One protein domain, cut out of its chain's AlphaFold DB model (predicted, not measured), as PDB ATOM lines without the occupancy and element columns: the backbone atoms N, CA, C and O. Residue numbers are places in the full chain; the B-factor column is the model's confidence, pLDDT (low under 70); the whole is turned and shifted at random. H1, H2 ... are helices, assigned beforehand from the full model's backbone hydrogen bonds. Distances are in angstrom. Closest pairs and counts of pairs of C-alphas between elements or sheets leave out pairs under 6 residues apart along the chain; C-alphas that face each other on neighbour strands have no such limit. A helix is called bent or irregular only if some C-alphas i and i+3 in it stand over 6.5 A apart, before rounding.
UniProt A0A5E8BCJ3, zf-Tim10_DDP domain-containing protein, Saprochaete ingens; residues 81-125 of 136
ATOM      1  N   LYS A  81     210.905 165.665 175.503       86.44
ATOM      2  CA  LYS A  81     211.863 165.588 174.382       86.44
ATOM      3  C   LYS A  81     212.931 164.501 174.611       86.44
ATOM      4  O   LYS A  81     213.444 163.920 173.659       86.44
ATOM      5  N   GLY A  82     213.260 164.215 175.872       87.62
ATOM      6  CA  GLY A  82     214.171 163.127 176.235       87.62
ATOM      7  C   GLY A  82     213.584 161.738 175.975       87.62
ATOM      8  O   GLY A  82     214.289 160.863 175.476       87.62
ATOM      9  N   GLU A  83     212.299 161.546 176.257       87.69
ATOM     10  CA  GLU A  83     211.614 160.262 176.103       87.69
ATOM     11  C   GLU A  83     211.294 159.974 174.630       87.69
ATOM     12  O   GLU A  83     211.537 158.864 174.164       87.69
ATOM     13  N   SER A  84     210.890 160.986 173.854       88.38
ATOM     14  CA  SER A  84     210.695 160.856 172.395       88.38
ATOM     15  C   SER A  84     211.970 160.420 171.663       88.38
ATOM     16  O   SER A  84     211.955 159.429 170.939       88.38
ATOM     17  N   VAL A  85     213.109 161.070 171.928       92.56
ATOM     18  CA  VAL A  85     214.405 160.674 171.341       92.56
ATOM     19  C   VAL A  85     214.883 159.313 171.869       92.56
ATOM     20  O   VAL A  85     215.613 158.590 171.182       92.56
ATOM     21  N   CYS A  86     214.508 158.952 173.100       89.69
ATOM     22  CA  CYS A  86     214.820 157.644 173.665       89.69
ATOM     23  C   CYS A  86     214.089 156.532 172.906       89.69
ATOM     24  O   CYS A  86     214.741 155.560 172.534       89.69
ATOM     25  N   ILE A  87     212.796 156.698 172.598       89.69
ATOM     26  CA  ILE A  87     211.991 155.714 171.854       89.69
ATOM     27  C   ILE A  87     212.632 155.375 170.501       89.69
ATOM     28  O   ILE A  87     212.850 154.197 170.215       89.69
ATOM     29  N   ASP A  88     213.045 156.372 169.716       91.44
ATOM     30  CA  ASP A  88     213.679 156.138 168.407       91.44
ATOM     31  C   ASP A  88     214.971 155.308 168.527       91.44
ATOM     32  O   ASP A  88     215.233 154.374 167.760       91.44
ATOM     33  N   ARG A  89     215.784 155.607 169.547       89.44
ATOM     34  CA  ARG A  89     217.017 154.860 169.844       89.44
ATOM     35  C   ARG A  89     216.724 153.468 170.402       89.44
ATOM     36  O   ARG A  89     217.484 152.542 170.117       89.44
ATOM     37  N   CYS A  90     215.671 153.326 171.207       86.31
ATOM     38  CA  CYS A  90     215.214 152.062 171.772       86.31
ATOM     39  C   CYS A  90     214.844 151.096 170.634       86.31
ATOM     40  O   CYS A  90     215.397 149.997 170.584       86.31
ATOM     41  N   VAL A  91     214.008 151.526 169.681       87.19
ATOM     42  CA  VAL A  91     213.576 150.704 168.535       87.19
ATOM     43  C   VAL A  91     214.769 150.288 167.669       87.19
ATOM     44  O   VAL A  91     214.939 149.104 167.378       87.19
ATOM     45  N   ALA A  92     215.658 151.230 167.329       88.75
ATOM     46  CA  ALA A  92     216.834 150.943 166.505       88.75
ATOM     47  C   ALA A  92     217.785 149.918 167.150       88.75
ATOM     48  O   ALA A  92     218.294 149.015 166.482       88.75
ATOM     49  N   LYS A  93     218.027 150.036 168.461       85.44
ATOM     50  CA  LYS A  93     218.866 149.079 169.200       85.44
ATOM     51  C   LYS A  93     218.204 147.716 169.304       85.44
ATOM     52  O   LYS A  93     218.881 146.704 169.183       85.44
ATOM     53  N   PHE A  94     216.901 147.697 169.534       83.81
ATOM     54  CA  PHE A  94     216.169 146.478 169.799       83.81
ATOM     55  C   PHE A  94     216.063 145.581 168.559       83.81
ATOM     56  O   PHE A  94     216.410 144.404 168.635       83.81
ATOM     57  N   VAL A  95     215.731 146.146 167.392       86.56
ATOM     58  CA  VAL A  95     215.749 145.396 166.121       86.56
ATOM     59  C   VAL A  95     217.146 144.835 165.845       86.56
ATOM     60  O   VAL A  95     217.289 143.652 165.545       86.56
ATOM     61  N   LYS A  96     218.193 145.650 166.039       85.12
ATOM     62  CA  LYS A  96     219.586 145.219 165.860       85.12
ATOM     63  C   LYS A  96     219.966 144.070 166.799       85.12
ATOM     64  O   LYS A  96     220.608 143.118 166.368       85.12
ATOM     65  N   SER A  97     219.582 144.145 168.073       82.62
ATOM     66  CA  SER A  97     219.830 143.074 169.039       82.62
ATOM     67  C   SER A  97     219.097 141.787 168.664       82.62
ATOM     68  O   SER A  97     219.710 140.728 168.722       82.62
ATOM     69  N   ASN A  98     217.844 141.857 168.216       82.81
ATOM     70  CA  ASN A  98     217.081 140.662 167.840       82.81
ATOM     71  C   ASN A  98     217.660 139.944 166.619       82.81
ATOM     72  O   ASN A  98     217.691 138.714 166.593       82.81
ATOM     73  N   THR A  99     218.177 140.686 165.635       85.75
ATOM     74  CA  THR A  99     218.877 140.090 164.488       85.75
ATOM     75  C   THR A  99     220.159 139.384 164.928       85.75
ATOM     76  O   THR A  99     220.357 138.224 164.582       85.75
ATOM     77  N   LEU A 100     220.977 140.023 165.773       83.12
ATOM     78  CA  LEU A 100     222.216 139.425 166.290       83.12
ATOM     79  C   LEU A 100     221.956 138.189 167.163       83.12
ATOM     80  O   LEU A 100     222.692 137.210 167.083       83.12
ATOM     81  N   ILE A 101     220.906 138.215 167.989       81.12
ATOM     82  CA  ILE A 101     220.490 137.056 168.790       81.12
ATOM     83  C   ILE A 101     220.080 135.907 167.865       81.12
ATOM     84  O   ILE A 101     220.495 134.773 168.086       81.12
ATOM     85  N   SER A 102     219.322 136.204 166.807       83.19
ATOM     86  CA  SER A 102     218.890 135.203 165.826       83.19
ATOM     87  C   SER A 102     220.074 134.576 165.082       83.19
ATOM     88  O   SER A 102     220.106 133.360 164.904       83.19
ATOM     89  N   GLU A 103     221.065 135.374 164.678       85.25
ATOM     90  CA  GLU A 103     222.309 134.893 164.055       85.25
ATOM     91  C   GLU A 103     223.109 134.015 165.023       85.25
ATOM     92  O   GLU A 103     223.433 132.871 164.703       85.25
ATOM     93  N   TYR A 104     223.322 134.492 166.251       80.88
ATOM     94  CA  TYR A 104     224.046 133.750 167.278       80.88
ATOM     95  C   TYR A 104     223.367 132.421 167.635       80.88
ATOM     96  O   TYR A 104     224.049 131.410 167.795       80.88
ATOM     97  N   MET A 105     222.035 132.388 167.757       79.44
ATOM     98  CA  MET A 105     221.296 131.152 168.048       79.44
ATOM     99  C   MET A 105     221.431 130.129 166.917       79.44
ATOM    100  O   MET A 105     221.562 128.936 167.186       79.44
ATOM    101  N   ARG A 106     221.462 130.587 165.658       81.81
ATOM    102  CA  ARG A 106     221.673 129.718 164.491       81.81
ATOM    103  C   ARG A 106     223.093 129.161 164.432       81.81
ATOM    104  O   ARG A 106     223.261 127.996 164.094       81.81
ATOM    105  N   GLU A 107     224.094 129.971 164.758       84.25
ATOM    106  CA  GLU A 107     225.503 129.557 164.728       84.25
ATOM    107  C   GLU A 107     225.887 128.673 165.916       84.25
ATOM    108  O   GLU A 107     226.655 127.726 165.768       84.25
ATOM    109  N   SER A 108     225.336 128.952 167.097       75.31
ATOM    110  CA  SER A 108     225.745 128.280 168.332       75.31
ATOM    111  C   SER A 108     225.098 126.908 168.534       75.31
ATOM    112  O   SER A 108     225.422 126.235 169.506       75.31
ATOM    113  N   GLY A 109     224.152 126.499 167.677       71.38
ATOM    114  CA  GLY A 109     223.392 125.248 167.846       71.38
ATOM    115  C   GLY A 109     222.588 125.182 169.153       71.38
ATOM    116  O   GLY A 109     222.179 124.107 169.584       71.38
ATOM    117  N   ASN A 110     222.391 126.331 169.799       65.06
ATOM    118  CA  ASN A 110     221.821 126.472 171.129       65.06
ATOM    119  C   ASN A 110     220.295 126.603 171.018       65.06
ATOM    120  O   ASN A 110     219.785 127.637 170.586       65.06
ATOM    121  N   GLY A 111     219.574 125.543 171.396       59.50
ATOM    122  CA  GLY A 111     218.112 125.526 171.506       59.50
ATOM    123  C   GLY A 111     217.589 126.319 172.717       59.50
ATOM    124  O   GLY A 111     218.381 126.720 173.581       59.50
ATOM    125  N   PRO A 112     216.265 126.548 172.817       57.94
ATOM    126  CA  PRO A 112     215.645 127.332 173.892       57.94
ATOM    127  C   PRO A 112     215.995 126.831 175.307       57.94
ATOM    128  O   PRO A 112     216.080 127.637 176.229       57.94
ATOM    129  N   GLU A 113     216.313 125.547 175.503       55.22
ATOM    130  CA  GLU A 113     216.792 125.013 176.790       55.22
ATOM    131  C   GLU A 113     218.160 125.552 177.270       55.22
ATOM    132  O   GLU A 113     218.470 125.480 178.460       55.22
ATOM    133  N   THR A 114     218.982 126.138 176.394       55.62
ATOM    134  CA  THR A 114     220.329 126.646 176.743       55.62
ATOM    135  C   THR A 114     220.362 128.135 177.123       55.62
ATOM    136  O   THR A 114     221.440 128.706 177.329       55.62
ATOM    137  N   LEU A 115     219.189 128.762 177.294       55.56
ATOM    138  CA  LEU A 115     218.987 130.173 177.671       55.56
ATOM    139  C   LEU A 115     219.809 130.638 178.894       55.56
ATOM    140  O   LEU A 115     220.217 131.799 178.967       55.56
ATOM    141  N   SER A 116     220.126 129.746 179.837       58.22
ATOM    142  CA  SER A 116     220.974 130.063 180.999       58.22
ATOM    143  C   SER A 116     222.421 130.410 180.610       58.22
ATOM    144  O   SER A 116     223.014 131.329 181.180       58.22
ATOM    145  N   SER A 117     222.971 129.746 179.586       59.41
ATOM    146  CA  SER A 117     224.289 130.053 179.006       59.41
ATOM    147  C   SER A 117     224.257 131.308 178.124       59.41
ATOM    148  O   SER A 117     225.250 132.042 178.021       59.41
ATOM    149  N   PHE A 118     223.083 131.608 177.556       62.25
ATOM    150  CA  PHE A 118     222.837 132.830 176.808       62.25
ATOM    151  C   PHE A 118     222.962 134.051 177.723       62.25
ATOM    152  O   PHE A 118     223.719 134.956 177.388       62.25
ATOM    153  N   ARG A 119     222.319 134.078 178.905       59.19
ATOM    154  CA  ARG A 119     222.395 135.224 179.842       59.19
ATOM    155  C   ARG A 119     223.844 135.583 180.199       59.19
ATOM    156  O   ARG A 119     224.201 136.761 180.205       59.19
ATOM    157  N   ALA A 120     224.705 134.587 180.417       58.19
ATOM    158  CA  ALA A 120     226.125 134.802 180.710       58.19
ATOM    159  C   ALA A 120     226.919 135.342 179.500       58.19
ATOM    160  O   ALA A 120     227.859 136.117 179.667       58.19
ATOM    161  N   THR A 121     226.537 134.964 178.277       58.47
ATOM    162  CA  THR A 121     227.217 135.387 177.038       58.47
ATOM    163  C   THR A 121     226.706 136.739 176.528       58.47
ATOM    164  O   THR A 121     227.506 137.581 176.127       58.47
ATOM    165  N   ALA A 122     225.409 137.006 176.666       56.00
ATOM    166  CA  ALA A 122     224.756 138.281 176.373       56.00
ATOM    167  C   ALA A 122     225.303 139.423 177.232       56.00
ATOM    168  O   ALA A 122     225.610 140.498 176.718       56.00
ATOM    169  N   SER A 123     225.505 139.149 178.526       51.44
ATOM    170  CA  SER A 123     226.115 140.084 179.477       51.44
ATOM    171  C   SER A 123     227.529 140.504 179.055       51.44
ATOM    172  O   SER A 123     227.905 141.658 179.237       51.44
ATOM    173  N   ARG A 124     228.306 139.600 178.433       53.16
ATOM    174  CA  ARG A 124     229.642 139.904 177.881       53.16
ATOM    175  C   ARG A 124     229.584 140.668 176.557       53.16
ATOM    176  O   ARG A 124     230.479 141.453 176.275       53.16
ATOM    177  N   ALA A 125     228.529 140.463 175.773       51.88
ATOM    178  CA  ALA A 125     228.283 141.169 174.518       51.88
ATOM    179  C   ALA A 125     227.584 142.535 174.706       51.88
ATOM    180  O   ALA A 125     227.254 143.196 173.723       51.88
TER     181      ALA A 125
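This is residues 81 to 125 of the 136 residues of the protein "zf-Tim10_DDP domain-containing protein" of Saprochaete ingens (UniProt A0A5E8BCJ3). What shape does the model show? It is a hook: one long helix, H1, makes the long axis, and after a tight turn a shorter, irregular helix, H2, folds back near the last part of H1. Residues 81 to 100 of H1 stick out free, and there is a gap between the two helices. What is it made of? The printed part has 45 residues, with two named helices in the order H1, H2 and no named strand; the class is all helix. It is only just loose, close to extended, with a radius of gyration of the C-alphas of 13.6 A and spans of 42 by 17 by 16 A.

How does H1, residues 81 to 107, stand to H2, residues 112 to 124? They are near each other, with 7 pairs of C-alphas within 10 A and no pair within 8 A. Which part stands free? Residues 81 to 100, which belong to H1, stand free. What do the backbones show? In H1 every O i to N i+4 pair is within hydrogen-bond range; in H2 5 of 9 are.

Where does H1 run? It begins at C-alpha 81 (211.863, 165.588, 174.382) and ends at C-alpha 107 (225.503, 129.557, 164.728), 39.7 A away. Where is H2? It spans 19.2 A and ends at C-alpha 124 (229.642, 139.904, 177.881). It is irregular: C-alphas 113 and 116 are 7.8 A apart.

How large is it? The two C-alphas farthest apart, those of Lys 81 and Gly 109, are 42.5 A apart. Is there a cut or a long link? The printed part has no cut, and the link from H1 to H2, 4 residues, is tight. Where is confidence low? Residues 110 to 125 have pLDDT under 70; the mean of the printed part is 75.1.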